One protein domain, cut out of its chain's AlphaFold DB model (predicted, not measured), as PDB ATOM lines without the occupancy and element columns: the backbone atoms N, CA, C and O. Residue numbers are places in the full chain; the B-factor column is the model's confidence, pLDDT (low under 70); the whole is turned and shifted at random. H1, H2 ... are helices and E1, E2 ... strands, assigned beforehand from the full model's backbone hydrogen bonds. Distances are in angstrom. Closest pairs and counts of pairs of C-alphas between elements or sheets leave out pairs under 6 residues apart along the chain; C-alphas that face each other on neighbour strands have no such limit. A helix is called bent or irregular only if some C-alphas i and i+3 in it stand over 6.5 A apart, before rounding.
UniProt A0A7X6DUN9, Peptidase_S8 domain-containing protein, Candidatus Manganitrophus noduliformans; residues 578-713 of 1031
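Overview. This is residues 578 to 713 of the 1031 residues of the protein "Peptidase_S8 domain-containing protein" of Candidatus Manganitrophus noduliformans (UniProt A0A7X6DUN9). With little regular structure, loops make most of the body; H3 is its core, between H1 and H2 on one side and the hairpin E1 and E2 on the other, with H4 packed across H3. The printed part has 136 residues, 49 of them in named elements, ordered H1 H2 E1 E2 H3 H4, class mixed. It is compact, radius of gyration of the C-alphas 14.4 A, spans 44 by 36 by 30 A.

Arrangement. H1, residues 579 to 585, is close to but not clearly touching H3, residues 676 to 685; closest C-alphas Leu 585 and Leu 680, 8.0 A. H2, residues 595 to 604, touches H4, residues 704 to 713; closest C-alphas Gln 599 and Val 704, 6.3 A. E1, residues 657 to 662, and E2, residues 665 to 670, form an antiparallel hairpin at 150 degrees, with N 660 and O 667 within hydrogen-bond range at 2.9 A. The closest C-alphas of E1 and H3, Ile 662 and Tyr 685, are 5.6 A apart. H3 touches H4 at a steep tilt of 59 degrees, opposite ways; closest C-alphas Cys 681 and Cys 712, 5.5 A. Every O i to N i+4 pair is within hydrogen-bond range in H1, H2 and H3; in H4, 4 of 6.

Along the chain. H1 begins at C-alpha 579 (243.797, 168.557, 300.808), and H4 ends at C-alpha 713 (228.527, 187.477, 290.921). First to last C-alpha, H2 measures 14.1 A, E1 14.9 A, E2 16.0 A, H3 14.5 A and H4 14.9 A. H4 is only just irregular: C-alphas 707 and 710 are 6.53 A apart.

Size, cuts and confidence. The printed part has no cut; the long links are H2 to E1, 52 residues, and H3 to H4, 18. The C-alphas farthest apart, Asn 611 and Pro 649, are 45.7 A apart. The model's pLDDT is under 70 at residues 701 to 702.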
ATOM      1  N   ASP A 578     242.433 167.587 296.978       92.38
ATOM      2  CA  ASP A 578     242.121 168.967 297.382       92.38
ATOM      3  C   ASP A 578     242.496 169.246 298.844       92.38
ATOM      4  O   ASP A 578     241.866 170.058 299.524       92.38
ATOM      5  N   GLN A 579     243.451 168.490 299.391       94.00
ATOM      6  CA  GLN A 579     243.797 168.557 300.808       94.00
ATOM      7  C   GLN A 579     244.370 169.926 301.179       94.00
ATOM      8  O   GLN A 579     244.041 170.453 302.246       94.00
ATOM      9  N   ILE A 580     245.202 170.505 300.315       95.38
ATOM     10  CA  ILE A 580     245.825 171.804 300.560       95.38
ATOM     11  C   ILE A 580     244.756 172.895 300.581       95.38
ATOM     12  O   ILE A 580     244.644 173.620 301.570       95.38
ATOM     13  N   ARG A 581     243.905 172.957 299.551       95.75
ATOM     14  CA  ARG A 581     242.796 173.925 299.475       95.75
ATOM     15  C   ARG A 581     241.787 173.760 300.609       95.75
ATOM     16  O   ARG A 581     241.403 174.753 301.216       95.75
ATOM     17  N   LYS A 582     241.405 172.528 300.964       94.31
ATOM     18  CA  LYS A 582     240.510 172.270 302.111       94.31
ATOM     19  C   LYS A 582     241.102 172.783 303.422       94.31
ATOM     20  O   LYS A 582     240.394 173.416 304.192       94.31
ATOM     21  N   THR A 583     242.398 172.567 303.645       91.31
ATOM     22  CA  THR A 583     243.095 173.064 304.844       91.31
ATOM     23  C   THR A 583     243.162 174.593 304.872       91.31
ATOM     24  O   THR A 583     243.056 175.201 305.935       91.31
ATOM     25  N   LEU A 584     243.336 175.231 303.711       91.12
ATOM     26  CA  LEU A 584     243.351 176.689 303.607       91.12
ATOM     27  C   LEU A 584     241.984 177.296 303.965       91.12
ATOM     28  O   LEU A 584     241.929 178.255 304.734       91.12
ATOM     29  N   LEU A 585     240.908 176.702 303.438       94.88
ATOM     30  CA  LEU A 585     239.521 177.157 303.598       94.88
ATOM     31  C   LEU A 585     238.914 176.863 304.979       94.88
ATOM     32  O   LEU A 585     237.987 177.558 305.381       94.88
ATOM     33  N   ASP A 586     239.420 175.862 305.698       89.62
ATOM     34  CA  ASP A 586     239.029 175.535 307.078       89.62
ATOM     35  C   ASP A 586     239.674 176.527 308.062       89.62
ATOM     36  O   ASP A 586     240.754 176.291 308.624       89.62
ATOM     37  N   VAL A 587     239.049 177.698 308.222       83.00
ATOM     38  CA  VAL A 587     239.622 178.824 308.968       83.00
ATOM     39  C   VAL A 587     239.541 178.667 310.484       83.00
ATOM     40  O   VAL A 587     240.388 179.214 311.204       83.00
ATOM     41  N   ASN A 588     238.631 177.825 310.965       80.62
ATOM     42  CA  ASN A 588     238.480 177.517 312.386       80.62
ATOM     43  C   ASN A 588     239.242 176.237 312.828       80.62
ATOM     44  O   ASN A 588     239.462 176.038 314.028       80.62
ATOM     45  N   ASN A 589     239.778 175.457 311.882       81.50
ATOM     46  CA  ASN A 589     240.512 174.196 312.062       81.50
ATOM     47  C   ASN A 589     239.659 173.037 312.622       81.50
ATOM     48  O   ASN A 589     240.162 172.219 313.405       81.50
ATOM     49  N   ASP A 590     238.379 172.957 312.259       83.44
ATOM     50  CA  ASP A 590     237.476 171.851 312.613       83.44
ATOM     51  C   ASP A 590     237.493 170.697 311.589       83.44
ATOM     52  O   ASP A 590     236.811 169.682 311.775       83.44
ATOM     53  N   SER A 591     238.371 170.793 310.583       86.62
ATOM     54  CA  SER A 591     238.545 169.880 309.445       86.62
ATOM     55  C   SER A 591     237.415 169.909 308.415       86.62
ATOM     56  O   SER A 591     237.365 169.026 307.551       86.62
ATOM     57  N   LEU A 592     236.512 170.886 308.486       89.62
ATOM     58  CA  LEU A 592     235.426 171.096 307.538       89.62
ATOM     59  C   LEU A 592     235.505 172.517 306.972       89.62
ATOM     60  O   LEU A 592     235.994 173.433 307.609       89.62
ATOM     61  N   PHE A 593     235.004 172.692 305.753       94.00
ATOM     62  CA  PHE A 593     234.729 174.015 305.205       94.00
ATOM     63  C   PHE A 593     233.214 174.211 305.203       94.00
ATOM     64  O   PHE A 593     232.511 173.626 304.375       94.00
ATOM     65  N   ASN A 594     232.696 174.962 306.171       90.00
ATOM     66  CA  ASN A 594     231.264 175.088 306.443       90.00
ATOM     67  C   ASN A 594     230.845 176.554 306.704       90.00
ATOM     68  O   ASN A 594     231.568 177.504 306.395       90.00
ATOM     69  N   HIS A 595     229.616 176.765 307.190       90.69
ATOM     70  CA  HIS A 595     229.060 178.108 307.401       90.69
ATOM     71  C   HIS A 595     229.845 178.952 308.421       90.69
ATOM     72  O   HIS A 595     229.856 180.176 308.295       90.69
ATOM     73  N   PHE A 596     230.516 178.331 309.399       86.31
ATOM     74  CA  PHE A 596     231.365 179.050 310.352       86.31
ATOM     75  C   PHE A 596     232.598 179.629 309.658       86.31
ATOM     76  O   PHE A 596     232.939 180.785 309.900       86.31
ATOM     77  N   ASP A 597     233.202 178.884 308.733       88.44
ATOM     78  CA  ASP A 597     234.329 179.372 307.938       88.44
ATOM     79  C   ASP A 597     233.913 180.518 307.021       88.44
ATOM     80  O   ASP A 597     234.549 181.572 306.999       88.44
ATOM     81  N   LEU A 598     232.794 180.358 306.303       91.12
ATOM     82  CA  LEU A 598     232.262 181.419 305.444       91.12
ATOM     83  C   LEU A 598     231.931 182.692 306.224       91.12
ATOM     84  O   LEU A 598     232.109 183.786 305.688       91.12
ATOM     85  N   GLN A 599     231.452 182.564 307.462       86.31
ATOM     86  CA  GLN A 599     231.174 183.710 308.320       86.31
ATOM     87  C   GLN A 599     232.470 184.438 308.692       86.31
ATOM     88  O   GLN A 599     232.523 185.662 308.577       86.31
ATOM     89  N   GLU A 600     233.530 183.710 309.052       82.38
ATOM     90  CA  GLU A 600     234.846 184.300 309.323       82.38
ATOM     91  C   GLU A 600     235.434 184.993 308.082       82.38
ATOM     92  O   GLU A 600     235.911 186.125 308.179       82.38
ATOM     93  N   PHE A 601     235.325 184.392 306.890       87.44
ATOM     94  CA  PHE A 601     235.706 185.063 305.640       87.44
ATOM     95  C   PHE A 601     234.874 186.324 305.380       87.44
ATOM     96  O   PHE A 601     235.422 187.366 305.018       87.44
ATOM     97  N   ALA A 602     233.552 186.257 305.557       87.50
ATOM     98  CA  ALA A 602     232.661 187.389 305.322       87.50
ATOM     99  C   ALA A 602     232.976 188.568 306.257       87.50
ATOM    100  O   ALA A 602     232.942 189.724 305.822       87.50
ATOM    101  N   GLU A 603     233.313 188.286 307.515       82.50
ATOM    102  CA  GLU A 603     233.759 189.283 308.491       82.50
ATOM    103  C   GLU A 603     235.110 189.892 308.100       82.50
ATOM    104  O   GLU A 603     235.230 191.121 308.052       82.50
ATOM    105  N   SER A 604     236.089 189.060 307.736       80.81
ATOM    106  CA  SER A 604     237.421 189.499 307.296       80.81
ATOM    107  C   SER A 604     237.372 190.345 306.020       80.81
ATOM    108  O   SER A 604     238.025 191.384 305.939       80.81
ATOM    109  N   TYR A 605     236.521 189.986 305.055       84.94
ATOM    110  CA  TYR A 605     236.296 190.756 303.820       84.94
ATOM    111  C   TYR A 605     235.374 191.968 304.023       84.94
ATOM    112  O   TYR A 605     235.114 192.718 303.077       84.94
ATOM    113  N   GLN A 606     234.843 192.158 305.236       83.31
ATOM    114  CA  GLN A 606     233.891 193.217 305.574       83.31
ATOM    115  C   GLN A 606     232.678 193.236 304.626       83.31
ATOM    116  O   GLN A 606     232.242 194.283 304.128       83.31
ATOM    117  N   VAL A 607     232.130 192.059 304.326       79.00
ATOM    118  CA  VAL A 607     230.948 191.914 303.469       79.00
ATOM    119  C   VAL A 607     229.777 192.677 304.095       79.00
ATOM    120  O   VAL A 607     229.508 192.580 305.287       79.00
ATOM    121  N   GLY A 608     229.095 193.498 303.290       78.12
ATOM    122  CA  GLY A 608     228.011 194.371 303.756       78.12
ATOM    123  C   GLY A 608     228.455 195.722 304.330       78.12
ATOM    124  O   GLY A 608     227.600 196.577 304.559       78.12
ATOM    125  N   ASN A 609     229.758 195.974 304.506       80.56
ATOM    126  CA  ASN A 609     230.264 197.300 304.862       80.56
ATOM    127  C   ASN A 609     230.486 198.152 303.592       80.56
ATOM    128  O   ASN A 609     231.451 197.913 302.863       80.56
ATOM    129  N   PRO A 610     229.655 199.179 303.317       75.06
ATOM    130  CA  PRO A 610     229.833 200.040 302.144       75.06
ATOM    131  C   PRO A 610     231.086 200.924 302.228       75.06
ATOM    132  O   PRO A 610     231.490 201.494 301.221       75.06
ATOM    133  N   ASN A 611     231.695 201.044 303.414       77.62
ATOM    134  CA  ASN A 611     232.905 201.831 303.645       77.62
ATOM    135  C   ASN A 611     234.184 200.978 303.630       77.62
ATOM    136  O   ASN A 611     235.257 201.510 303.914       77.62
ATOM    137  N   ALA A 612     234.087 199.670 303.358       74.06
ATOM    138  CA  ALA A 612     235.268 198.828 303.213       74.06
ATOM    139  C   ALA A 612     236.111 199.346 302.031       74.06
ATOM    140  O   ALA A 612     235.561 199.557 300.944       74.06
ATOM    141  N   PRO A 613     237.419 199.590 302.217       70.12
ATOM    142  CA  PRO A 613     238.261 200.069 301.134       70.12
ATOM    143  C   PRO A 613     238.332 199.009 300.030       70.12
ATOM    144  O   PRO A 613     238.413 197.816 300.307       70.12
ATOM    145  N   SER A 614     238.329 199.439 298.767       72.12
ATOM    146  CA  SER A 614     238.483 198.521 297.632       72.12
ATOM    147  C   SER A 614     239.857 197.847 297.604       72.12
ATOM    148  O   SER A 614     239.992 196.775 297.026       72.12
ATOM    149  N   ILE A 615     240.865 198.466 298.221       74.00
ATOM    150  CA  ILE A 615     242.204 197.913 298.427       74.00
ATOM    151  C   ILE A 615     242.569 198.168 299.896       74.00
ATOM    152  O   ILE A 615     242.650 199.339 300.291       74.00
ATOM    153  N   PRO A 616     242.754 197.128 300.726       74.12
ATOM    154  CA  PRO A 616     243.182 197.298 302.110       74.12
ATOM    155  C   PRO A 616     244.502 198.079 302.212       74.12
ATOM    156  O   PRO A 616     245.399 197.943 301.387       74.12
ATOM    157  N   ALA A 617     244.633 198.923 303.239       71.94
ATOM    158  CA  ALA A 617     245.810 199.784 303.398       71.94
ATOM    159  C   ALA A 617     247.046 199.045 303.942       71.94
ATOM    160  O   ALA A 617     248.166 199.538 303.807       71.94
ATOM    161  N   ALA A 618     246.840 197.898 304.587       72.50
ATOM    162  CA  ALA A 618     247.887 197.100 305.205       72.50
ATOM    163  C   ALA A 618     247.877 195.695 304.615       72.50
ATOM    164  O   ALA A 618     246.812 195.134 304.369       72.50
ATOM    165  N   ARG A 619     249.077 195.149 304.429       74.69
ATOM    166  CA  ARG A 619     249.256 193.737 304.117       74.69
ATOM    167  C   ARG A 619     249.113 192.917 305.381       74.69
ATOM    168  O   ARG A 619     249.607 193.335 306.431       74.69
ATOM    169  N   ASP A 620     248.499 191.754 305.269       73.31
ATOM    170  CA  ASP A 620     248.387 190.816 306.383       73.31
ATOM    171  C   ASP A 620     248.830 189.397 306.024       73.31
ATOM    172  O   ASP A 620     249.269 188.689 306.932       73.31
ATOM    173  N   TYR A 621     248.787 189.012 304.739       73.50
ATOM    174  CA  TYR A 621     249.042 187.639 304.279       73.50
ATOM    175  C   TYR A 621     248.322 186.589 305.124       73.50
ATOM    176  O   TYR A 621     248.829 185.488 305.371       73.50
ATOM    177  N   SER A 622     247.176 186.975 305.674       80.25
ATOM    178  CA  SER A 622     246.440 186.125 306.581       80.25
ATOM    179  C   SER A 622     245.896 184.927 305.810       80.25
ATOM    180  O   SER A 622     245.948 184.866 304.585       80.25
ATOM    181  N   ARG A 623     245.295 183.972 306.512       81.00
ATOM    182  CA  ARG A 623     244.588 182.876 305.843       81.00
ATOM    183  C   ARG A 623     243.391 183.318 304.993       81.00
ATOM    184  O   ARG A 623     242.842 182.499 304.265       81.00
ATOM    185  N   PHE A 624     242.984 184.580 305.121       86.44
ATOM    186  CA  PHE A 624     241.927 185.188 304.329       86.44
ATOM    187  C   PHE A 624     242.447 185.792 303.010       86.44
ATOM    188  O   PHE A 624     241.643 186.011 302.116       86.44
ATOM    189  N   ASP A 625     243.759 186.010 302.865       86.62
ATOM    190  CA  ASP A 625     244.419 186.342 301.593       86.62
ATOM    191  C   ASP A 625     244.603 185.045 300.784       86.62
ATOM    192  O   ASP A 625     245.608 184.334 300.895       86.62
ATOM    193  N   LEU A 626     243.555 184.665 300.053       93.38
ATOM    194  CA  LEU A 626     243.474 183.404 299.318       93.38
ATOM    195  C   LEU A 626     244.274 183.439 298.017       93.38
ATOM    196  O   LEU A 626     244.749 182.391 297.581       93.38
ATOM    197  N   ASN A 627     244.415 184.592 297.371       93.62
ATOM    198  CA  ASN A 627     245.176 184.732 296.131       93.62
ATOM    199  C   ASN A 627     246.683 184.962 296.394       93.62
ATOM    200  O   ASN A 627     247.496 184.749 295.493       93.62
ATOM    201  N   GLY A 628     247.066 185.296 297.633       88.69
ATOM    202  CA  GLY A 628     248.446 185.467 298.085       88.69
ATOM    203  C   GLY A 628     249.079 186.797 297.674       88.69
ATOM    204  O   GLY A 628     250.312 186.894 297.633       88.69
ATOM    205  N   ASP A 629     248.278 187.808 297.331       85.94
ATOM    206  CA  ASP A 629     248.757 189.127 296.896       85.94
ATOM    207  C   ASP A 629     249.224 190.027 298.060       85.94
ATOM    208  O   ASP A 629     249.860 191.075 297.858       85.94
ATOM    209  N   GLY A 630     248.989 189.572 299.290       81.50
ATOM    210  CA  GLY A 630     249.322 190.223 300.545       81.50
ATOM    211  C   GLY A 630     248.154 190.925 301.217       81.50
ATOM    212  O   GLY A 630     248.342 191.411 302.337       81.50
ATOM    213  N   PHE A 631     246.984 191.010 300.588       82.31
ATOM    214  CA  PHE A 631     245.848 191.785 301.066       82.31
ATOM    215  C   PHE A 631     244.590 190.927 301.163       82.31
ATOM    216  O   PHE A 631     244.089 190.431 300.173       82.31
ATOM    217  N   THR A 632     243.994 190.872 302.354       80.50
ATOM    218  CA  THR A 632     242.705 190.202 302.547       80.50
ATOM    219  C   THR A 632     241.559 190.951 301.845       80.50
ATOM    220  O   THR A 632     241.173 192.060 302.238       80.50
ATOM    221  N   GLY A 633     240.948 190.315 300.850       83.38
ATOM    222  CA  GLY A 633     239.791 190.801 300.106       83.38
ATOM    223  C   GLY A 633     240.133 191.851 299.041       83.38
ATOM    224  O   GLY A 633     241.151 191.813 298.364       83.38
ATOM    225  N   GLY A 634     239.237 192.823 298.855       83.06
ATOM    226  CA  GLY A 634     239.447 193.904 297.888       83.06
ATOM    227  C   GLY A 634     239.303 193.494 296.415       83.06
ATOM    228  O   GLY A 634     238.601 192.541 296.077       83.06
ATOM    229  N   ILE A 635     239.885 194.307 295.525       82.56
ATOM    230  CA  ILE A 635     239.786 194.172 294.056       82.56
ATOM    231  C   ILE A 635     241.094 193.740 293.387       82.56
ATOM    232  O   ILE A 635     241.143 193.674 292.159       82.56
ATOM    233  N   LEU A 636     242.161 193.546 294.165       84.44
ATOM    234  CA  LEU A 636     243.438 193.101 293.626       84.44
ATOM    235  C   LEU A 636     243.318 191.649 293.162       84.44
ATOM    236  O   LEU A 636     242.506 190.876 293.673       84.44
ATOM    237  N   THR A 637     244.058 191.328 292.106       90.88
ATOM    238  CA  THR A 637     244.000 190.024 291.461       90.88
ATOM    239  C   THR A 637     245.381 189.406 291.361       90.88
ATOM    240  O   THR A 637     246.369 190.099 291.119       90.88
ATOM    241  N   GLU A 638     245.424 188.083 291.471       92.44
ATOM    242  CA  GLU A 638     246.630 187.276 291.308       92.44
ATOM    243  C   GLU A 638     246.282 185.953 290.613       92.44
ATOM    244  O   GLU A 638     245.113 185.559 290.540       92.44
ATOM    245  N   ARG A 639     247.282 185.275 290.047       94.25
ATOM    246  CA  ARG A 639     247.090 183.947 289.466       94.25
ATOM    247  C   ARG A 639     246.799 182.915 290.559       94.25
ATOM    248  O   ARG A 639     247.527 182.821 291.545       94.25
ATOM    249  N   PHE A 640     245.778 182.096 290.352       96.19
ATOM    250  CA  PHE A 640     245.405 181.016 291.254       96.19
ATOM    251  C   PHE A 640     244.725 179.907 290.447       96.19
ATOM    252  O   PHE A 640     243.737 180.148 289.764       96.19
ATOM    253  N   ASP A 641     245.276 178.699 290.517       96.00
ATOM    254  CA  ASP A 641     244.725 177.496 289.885       96.00
ATOM    255  C   ASP A 641     243.537 177.006 290.738       96.00
ATOM    256  O   ASP A 641     243.720 176.609 291.889       96.00
ATOM    257  N   LEU A 642     242.306 177.126 290.249       95.94
ATOM    258  CA  LEU A 642     241.097 176.812 291.012       95.94
ATOM    259  C   LEU A 642     240.817 175.311 291.039       95.94
ATOM    260  O   LEU A 642     240.419 174.790 292.085       95.94
ATOM    261  N   ASP A 643     240.995 174.628 289.911       92.88
ATOM    262  CA  ASP A 643     240.552 173.243 289.734       92.88
ATOM    263  C   ASP A 643     241.657 172.194 289.914       92.88
ATOM    264  O   ASP A 643     241.342 171.008 290.046       92.88
ATOM    265  N   ALA A 644     242.922 172.620 289.990       92.44
ATOM    266  CA  ALA A 644     244.086 171.761 290.182       92.44
ATOM    267  C   ALA A 644     244.108 170.571 289.202       92.44
ATOM    268  O   ALA A 644     244.538 169.466 289.561       92.44
ATOM    269  N   ASP A 645     243.640 170.773 287.963       89.50
ATOM    270  CA  ASP A 645     243.398 169.699 286.987       89.50
ATOM    271  C   ASP A 645     244.672 168.979 286.500       89.50
ATOM    272  O   ASP A 645     244.618 167.919 285.857       89.50
ATOM    273  N   GLY A 646     245.838 169.522 286.844       89.19
ATOM    274  CA  GLY A 646     247.130 168.884 286.715       89.19
ATOM    275  C   GLY A 646     248.270 169.878 286.541       89.19
ATOM    276  O   GLY A 646     248.107 171.092 286.508       89.19
ATOM    277  N   LEU A 647     249.469 169.321 286.392       93.62
ATOM    278  CA  LEU A 647     250.670 170.089 286.088       93.62
ATOM    279  C   LEU A 647     251.090 169.853 284.641       93.62
ATOM    280  O   LEU A 647     250.983 168.743 284.103       93.62
ATOM    281  N   GLU A 648     251.651 170.882 284.023       94.06
ATOM    282  CA  GLU A 648     252.386 170.737 282.777       94.06
ATOM    283  C   GLU A 648     253.630 169.847 282.961       94.06
ATOM    284  O   GLU A 648     254.098 169.623 284.085       94.06
ATOM    285  N   PRO A 649     254.228 169.320 281.870       92.31
ATOM    286  CA  PRO A 649     255.421 168.482 281.968       92.31
ATOM    287  C   PRO A 649     256.575 169.136 282.735       92.31
ATOM    288  O   PRO A 649     257.309 168.444 283.431       92.31
ATOM    289  N   ASN A 650     256.711 170.462 282.672       88.75
ATOM    290  CA  ASN A 650     257.714 171.225 283.420       88.75
ATOM    291  C   ASN A 650     257.338 171.485 284.894       88.75
ATOM    292  O   ASN A 650     258.108 172.140 285.582       88.75
ATOM    293  N   GLY A 651     256.194 170.985 285.373       92.25
ATOM    294  CA  GLY A 651     255.704 171.163 286.743       92.25
ATOM    295  C   GLY A 651     254.867 172.421 286.962       92.25
ATOM    296  O   GLY A 651     254.493 172.685 288.099       92.25
ATOM    297  N   ALA A 652     254.595 173.208 285.916       94.25
ATOM    298  CA  ALA A 652     253.813 174.434 286.043       94.25
ATOM    299  C   ALA A 652     252.315 174.137 286.218       94.25
ATOM    300  O   ALA A 652     251.808 173.255 285.519       94.25
ATOM    301  N   PRO A 653     251.598 174.875 287.086       93.69
ATOM    302  CA  PRO A 653     250.142 174.853 287.117       93.69
ATOM    303  C   PRO A 653     249.572 175.328 285.783       93.69
ATOM    304  O   PRO A 653     250.171 176.166 285.093       93.69
ATOM    305  N   ARG A 654     248.406 174.803 285.421       93.00
ATOM    306  CA  ARG A 654     247.651 175.277 284.265       93.00
ATOM    307  C   ARG A 654     246.736 176.395 284.720       93.00
ATOM    308  O   ARG A 654     245.930 176.204 285.610       93.00
ATOM    309  N   PHE A 655     246.868 177.561 284.099       93.25
ATOM    310  CA  PHE A 655     245.948 178.671 284.331       93.25
ATOM    311  C   PHE A 655     245.042 178.809 283.115       93.25
ATOM    312  O   PHE A 655     245.499 179.104 282.005       93.25
ATOM    313  N   THR A 656     243.756 178.568 283.318       94.19
ATOM    314  CA  THR A 656     242.717 178.585 282.295       94.19
ATOM    315  C   THR A 656     241.566 179.510 282.699       94.19
ATOM    316  O   THR A 656     241.654 180.306 283.633       94.19
ATOM    317  N   THR A 657     240.482 179.498 281.924       93.25
ATOM    318  CA  THR A 657     239.221 180.108 282.347       93.25
ATOM    319  C   THR A 657     238.268 178.995 282.740       93.25
ATOM    320  O   THR A 657     237.776 178.267 281.874       93.25
ATOM    321  N   VAL A 658     237.979 178.893 284.032       93.75
ATOM    322  CA  VAL A 658     237.059 177.901 284.588       93.75
ATOM    323  C   VAL A 658     235.662 178.503 284.653       93.75
ATOM    324  O   VAL A 658     235.481 179.660 285.016       93.75
ATOM    325  N   THR A 659     234.639 177.737 284.276       93.62
ATOM    326  CA  THR A 659     233.242 178.175 284.432       93.62
ATOM    327  C   THR A 659     232.647 177.541 285.682       93.62
ATOM    328  O   THR A 659     232.377 176.342 285.698       93.62
ATOM    329  N   ALA A 660     232.415 178.348 286.713       92.50
ATOM    330  CA  ALA A 660     231.772 177.925 287.953       92.50
ATOM    331  C   ALA A 660     230.258 178.168 287.898       92.50
ATOM    332  O   ALA A 660     229.801 179.109 287.254       92.50
ATOM    333  N   THR A 661     229.464 177.345 288.587       93.25
ATOM    334  CA  THR A 661     228.031 177.625 288.796       93.25
ATOM    335  C   THR A 661     227.834 178.188 290.198       93.25
ATOM    336  O   THR A 661     227.797 177.434 291.165       93.25
ATOM    337  N   ILE A 662     227.703 179.506 290.317       91.19
ATOM    338  CA  ILE A 662     227.582 180.215 291.595       91.19
ATOM    339  C   ILE A 662     226.128 180.658 291.759       91.19
ATOM    340  O   ILE A 662     225.615 181.447 290.971       91.19
ATOM    341  N   GLY A 663     225.437 180.109 292.760       86.94
ATOM    342  CA  GLY A 663     224.020 180.406 293.005       86.94
ATOM    343  C   GLY A 663     223.107 180.145 291.800       86.94
ATOM    344  O   GLY A 663     222.157 180.885 291.602       86.94
ATOM    345  N   GLY A 664     223.422 179.143 290.970       86.69
ATOM    346  CA  GLY A 664     222.674 178.824 289.744       86.69
ATOM    347  C   GLY A 664     223.142 179.567 288.486       86.69
ATOM    348  O   GLY A 664     222.734 179.206 287.382       86.69
ATOM    349  N   VAL A 665     224.048 180.541 288.618       84.75
ATOM    350  CA  VAL A 665     224.564 181.355 287.508       84.75
ATOM    351  C   VAL A 665     225.928 180.839 287.054       84.75
ATOM    352  O   VAL A 665     226.813 180.604 287.872       84.75
ATOM    353  N   ALA A 666     226.117 180.679 285.743       87.62
ATOM    354  CA  ALA A 666     227.413 180.327 285.169       87.62
ATOM    355  C   ALA A 666     228.338 181.557 285.121       87.62
ATOM    356  O   ALA A 666     228.047 182.531 284.421       87.62
ATOM    357  N   VAL A 667     229.460 181.492 285.837       88.25
ATOM    358  CA  VAL A 667     230.441 182.574 285.976       88.25
ATOM    359  C   VAL A 667     231.794 182.118 285.425       88.25
ATOM    360  O   VAL A 667     232.362 181.159 285.953       88.25
ATOM    361  N   PRO A 668     232.325 182.774 284.380       89.88
ATOM    362  CA  PRO A 668     233.694 182.541 283.936       89.88
ATOM    363  C   PRO A 668     234.687 183.186 284.914       89.88
ATOM    364  O   PRO A 668     234.596 184.376 285.218       89.88
ATOM    365  N   LEU A 669     235.652 182.404 285.387       92.56
ATOM    366  CA  LEU A 669     236.717 182.805 286.301       92.56
ATOM    367  C   LEU A 669     238.059 182.589 285.604       92.56
ATOM    368  O   LEU A 669     238.374 181.476 285.194       92.56
ATOM    369  N   ASN A 670     238.830 183.658 285.426       93.25
ATOM    370  CA  ASN A 670     240.140 183.601 284.785       93.25
ATOM    371  C   ASN A 670     241.226 183.398 285.834       93.25
ATOM    372  O   ASN A 670     241.567 184.330 286.556       93.25
ATOM    373  N   GLU A 671     241.803 182.205 285.861       94.88
ATOM    374  CA  GLU A 671     242.806 181.779 286.840       94.88
ATOM    375  C   GLU A 671     244.116 182.564 286.765       94.88
ATOM    376  O   GLU A 671     244.925 182.484 287.678       94.88
ATOM    377  N   ALA A 672     244.339 183.360 285.716       93.19
ATOM    378  CA  ALA A 672     245.478 184.274 285.648       93.19
ATOM    379  C   ALA A 672     245.259 185.592 286.419       93.19
ATOM    380  O   ALA A 672     246.197 186.380 286.534       93.19
ATOM    381  N   ALA A 673     244.037 185.875 286.881       91.75
ATOM    382  CA  ALA A 673     243.679 187.124 287.549       91.75
ATOM    383  C   ALA A 673     242.416 186.962 288.418       91.75
ATOM    384  O   ALA A 673     241.329 187.398 288.028       91.75
ATOM    385  N   LEU A 674     242.568 186.374 289.605       93.50
ATOM    386  CA  LEU A 674     241.487 186.150 290.565       93.50
ATOM    387  C   LEU A 674     241.640 186.996 291.826       93.50
ATOM    388  O   LEU A 674     242.737 187.153 292.362       93.50
ATOM    389  N   THR A 675     240.516 187.511 292.317       93.25
ATOM    390  CA  THR A 675     240.413 188.090 293.662       93.25
ATOM    391  C   THR A 675     240.169 186.998 294.701       93.25
ATOM    392  O   THR A 675     239.601 185.943 294.400       93.25
ATOM    393  N   ASP A 676     240.471 187.299 295.958       90.19
ATOM    394  CA  ASP A 676     240.112 186.468 297.112       90.19
ATOM    395  C   ASP A 676     238.636 186.068 297.157       90.19
ATOM    396  O   ASP A 676     238.281 184.922 297.443       90.19
ATOM    397  N   ALA A 677     237.747 187.014 296.844       92.00
ATOM    398  CA  ALA A 677     236.314 186.760 296.825       92.00
ATOM    399  C   ALA A 677     235.940 185.762 295.723       92.00
ATOM    400  O   ALA A 677     235.123 184.877 295.959       92.00
ATOM    401  N   GLN A 678     236.544 185.863 294.536       93.81
ATOM    402  CA  GLN A 678     236.289 184.916 293.447       93.81
ATOM    403  C   GLN A 678     236.747 183.500 293.808       93.81
ATOM    404  O   GLN A 678     236.001 182.551 293.557       93.81
ATOM    405  N   ILE A 679     237.915 183.360 294.442       96.62
ATOM    406  CA  ILE A 679     238.437 182.067 294.907       96.62
ATOM    407  C   ILE A 679     237.506 181.465 295.965       96.62
ATOM    408  O   ILE A 679     237.072 180.320 295.830       96.62
ATOM    409  N   LEU A 680     237.117 182.248 296.976       96.06
ATOM    410  CA  LEU A 680     236.185 181.791 298.010       96.06
ATOM    411  C   LEU A 680     234.849 181.338 297.407       96.06
ATOM    412  O   LEU A 680     234.315 180.291 297.770       96.06
ATOM    413  N   CYS A 681     234.310 182.110 296.465       95.44
ATOM    414  CA  CYS A 681     233.048 181.801 295.804       95.44
ATOM    415  C   CYS A 681     233.124 180.547 294.931       95.44
ATOM    416  O   CYS A 681     232.154 179.790 294.888       95.44
ATOM    417  N   TYR A 682     234.259 180.296 294.273       96.38
ATOM    418  CA  TYR A 682     234.479 179.043 293.558       96.38
ATOM    419  C   TYR A 682     234.328 177.847 294.504       96.38
ATOM    420  O   TYR A 682     233.516 176.965 294.235       96.38
ATOM    421  N   TYR A 683     235.010 177.844 295.652       96.94
ATOM    422  CA  TYR A 683     234.949 176.711 296.582       96.94
ATOM    423  C   TYR A 683     233.637 176.628 297.372       96.94
ATOM    424  O   TYR A 683     233.160 175.529 297.651       96.94
ATOM    425  N   ALA A 684     232.993 177.754 297.688       95.75
ATOM    426  CA  ALA A 684     231.707 177.764 298.398       95.75
ATOM    427  C   ALA A 684     230.555 177.135 297.584       95.75
ATOM    428  O   ALA A 684     229.566 176.663 298.155       95.75
ATOM    429  N   TYR A 685     230.671 177.141 296.251       95.19
ATOM    430  CA  TYR A 685     229.663 176.613 295.322       95.19
ATOM    431  C   TYR A 685     230.159 175.432 294.471       95.19
ATOM    432  O   TYR A 685     229.362 174.808 293.769       95.19
ATOM    433  N   GLY A 686     231.454 175.129 294.521       94.38
ATOM    434  CA  GLY A 686     232.108 174.104 293.723       94.38
ATOM    435  C   GLY A 686     232.032 172.699 294.314       94.38
ATOM    436  O   GLY A 686     231.482 172.447 295.392       94.38
ATOM    437  N   VAL A 687     232.625 171.769 293.575       94.25
ATOM    438  CA  VAL A 687     232.834 170.379 293.986       94.25
ATOM    439  C   VAL A 687     234.320 170.060 293.951       94.25
ATOM    440  O   VAL A 687     235.058 170.658 293.176       94.25
ATOM    441  N   ASP A 688     234.736 169.134 294.799       91.31
ATOM    442  CA  ASP A 688     236.096 168.634 294.900       91.31
ATOM    443  C   ASP A 688     236.431 167.648 293.771       91.31
ATOM    444  O   ASP A 688     235.579 167.288 292.950       91.31
ATOM    445  N   SER A 689     237.675 167.178 293.738       87.19
ATOM    446  CA  SER A 689     238.182 166.193 292.769       87.19
ATOM    447  C   SER A 689     237.378 164.881 292.724       87.19
ATOM    448  O   SER A 689     237.439 164.144 291.737       87.19
ATOM    449  N   THR A 690     236.576 164.578 293.752       90.19
ATOM    450  CA  THR A 690     235.682 163.407 293.803       90.19
ATOM    451  C   THR A 690     234.258 163.704 293.323       90.19
ATOM    452  O   THR A 690     233.439 162.787 293.193       90.19
ATOM    453  N   GLY A 691     233.952 164.972 293.038       91.94
ATOM    454  CA  GLY A 691     232.618 165.475 292.720       91.94
ATOM    455  C   GLY A 691     231.740 165.719 293.950       91.94
ATOM    456  O   GLY A 691     230.543 165.973 293.794       91.94
ATOM    457  N   ALA A 692     232.293 165.625 295.164       93.00
ATOM    458  CA  ALA A 692     231.588 165.979 296.391       93.00
ATOM    459  C   ALA A 692     231.636 167.502 296.600       93.00
ATOM    460  O   ALA A 692     232.618 168.126 296.218       93.00
ATOM    461  N   PRO A 693     230.614 168.139 297.196       93.62
ATOM    462  CA  PRO A 693     230.683 169.564 297.509       93.62
ATOM    463  C   PRO A 693     231.901 169.886 298.383       93.62
ATOM    464  O   PRO A 693     232.143 169.191 299.369       93.62
ATOM    465  N   PHE A 694     232.637 170.946 298.042       93.44
ATOM    466  CA  PHE A 694     233.696 171.469 298.914       93.44
ATOM    467  C   PHE A 694     233.113 171.999 300.227       93.44
ATOM    468  O   PHE A 694     233.655 171.739 301.297       93.44
ATOM    469  N   TYR A 695     232.003 172.730 300.117       94.50
ATOM    470  CA  TYR A 695     231.268 173.298 301.238       94.50
ATOM    471  C   TYR A 695     230.321 172.274 301.870       94.50
ATOM    472  O   TYR A 695     229.397 171.775 301.212       94.50
ATOM    473  N   ASP A 696     230.500 172.011 303.162       93.62
ATOM    474  CA  ASP A 696     229.563 171.216 303.946       93.62
ATOM    475  C   ASP A 696     228.393 172.084 304.430       93.62
ATOM    476  O   ASP A 696     228.489 172.845 305.391       93.62
ATOM    477  N   ALA A 697     227.246 171.932 303.766       89.12
ATOM    478  CA  ALA A 697     226.000 172.591 304.153       89.12
ATOM    479  C   ALA A 697     225.302 171.917 305.354       89.12
ATOM    480  O   ALA A 697     224.194 172.312 305.736       89.12
ATOM    481  N   SER A 698     225.874 170.855 305.930       84.56
ATOM    482  CA  SER A 698     225.280 170.180 307.077       84.56
ATOM    483  C   SER A 698     225.314 171.092 308.309       84.56
ATOM    484  O   SER A 698     226.351 171.565 308.754       84.56
ATOM    485  N   GLY A 699     224.131 171.392 308.849       75.56
ATOM    486  CA  GLY A 699     223.996 172.289 310.003       75.56
ATOM    487  C   GLY A 699     223.884 173.776 309.664       75.56
ATOM    488  O   GLY A 699     223.787 174.572 310.592       75.56
ATOM    489  N   ASP A 700     223.830 174.139 308.381       80.00
ATOM    490  CA  ASP A 700     223.648 175.521 307.942       80.00
ATOM    491  C   ASP A 700     222.229 176.024 308.283       80.00
ATOM    492  O   ASP A 700     221.230 175.568 307.712       80.00
ATOM    493  N   THR A 701     222.115 176.908 309.279       67.62
ATOM    494  CA  THR A 701     220.847 177.569 309.640       67.62
ATOM    495  C   THR A 701     220.760 179.010 309.150       67.62
ATOM    496  O   THR A 701     219.656 179.561 309.142       67.62
ATOM    497  N   ASP A 702     221.883 179.595 308.727       63.22
ATOM    498  CA  ASP A 702     222.034 181.019 308.431       63.22
ATOM    499  C   ASP A 702     222.517 181.204 306.983       63.22
ATOM    500  O   ASP A 702     223.501 180.615 306.567       63.22
ATOM    501  N   ASP A 703     221.859 182.056 306.190       78.12
ATOM    502  CA  ASP A 703     222.170 182.243 304.758       78.12
ATOM    503  C   ASP A 703     223.448 183.085 304.506       78.12
ATOM    504  O   ASP A 703     223.469 184.043 303.723       78.12
ATOM    505  N   VAL A 704     224.546 182.760 305.196       82.50
ATOM    506  CA  VAL A 704     225.866 183.398 305.033       82.50
ATOM    507  C   VAL A 704     226.351 183.219 303.595       82.50
ATOM    508  O   VAL A 704     226.798 184.170 302.949       82.50
ATOM    509  N   ARG A 705     226.162 182.015 303.042       85.69
ATOM    510  CA  ARG A 705     226.497 181.705 301.650       85.69
ATOM    511  C   ARG A 705     225.709 182.569 300.654       85.69
ATOM    512  O   ARG A 705     226.278 183.012 299.654       85.69
ATOM    513  N   GLY A 706     224.436 182.860 300.930       83.44
ATOM    514  CA  GLY A 706     223.625 183.793 300.146       83.44
ATOM    515  C   GLY A 706     224.061 185.253 300.291       83.44
ATOM    516  O   GLY A 706     224.031 186.006 299.321       83.44
ATOM    517  N   THR A 707     224.567 185.647 301.461       82.19
ATOM    518  CA  THR A 707     225.129 186.993 301.689       82.19
ATOM    519  C   THR A 707     226.385 187.231 300.839       82.19
ATOM    520  O   THR A 707     226.560 188.315 300.270       82.19
ATOM    521  N   LEU A 708     227.221 186.201 300.666       84.94
ATOM    522  CA  LEU A 708     228.389 186.233 299.777       84.94
ATOM    523  C   LEU A 708     228.017 186.297 298.290       84.94
ATOM    524  O   LEU A 708     228.794 186.830 297.499       84.94
ATOM    525  N   LEU A 709     226.830 185.820 297.896       85.25
ATOM    526  CA  LEU A 709     226.435 185.689 296.488       85.25
ATOM    527  C   LEU A 709     226.525 187.013 295.709       85.25
ATOM    528  O   LEU A 709     226.953 187.028 294.556       85.25
ATOM    529  N   SER A 710     226.192 188.134 296.357       81.31
ATOM    530  CA  SER A 710     226.315 189.474 295.764       81.31
ATOM    531  C   SER A 710     227.765 189.838 295.395       81.31
ATOM    532  O   SER A 710     228.008 190.430 294.344       81.31
ATOM    533  N   ARG A 711     228.744 189.427 296.216       83.19
ATOM    534  CA  ARG A 711     230.184 189.587 295.950       83.19
ATOM    535  C   ARG A 711     230.669 188.602 294.890       83.19
ATOM    536  O   ARG A 711     231.489 188.980 294.062       83.19
ATOM    537  N   CYS A 712     230.142 187.379 294.897       85.94
ATOM    538  CA  CYS A 712     230.539 186.330 293.963       85.94
ATOM    539  C   CYS A 712     230.197 186.653 292.509       85.94
ATOM    540  O   CYS A 712     230.978 186.357 291.608       85.94
ATOM    541  N   LEU A 713     229.015 187.230 292.276       86.81
ATOM    542  CA  LEU A 713     228.527 187.477 290.921       86.81
ATOM    543  C   LEU A 713     228.945 188.844 290.374       86.81
ATOM    544  O   LEU A 713     228.948 189.019 289.160       86.81
TER     545      LEU A 713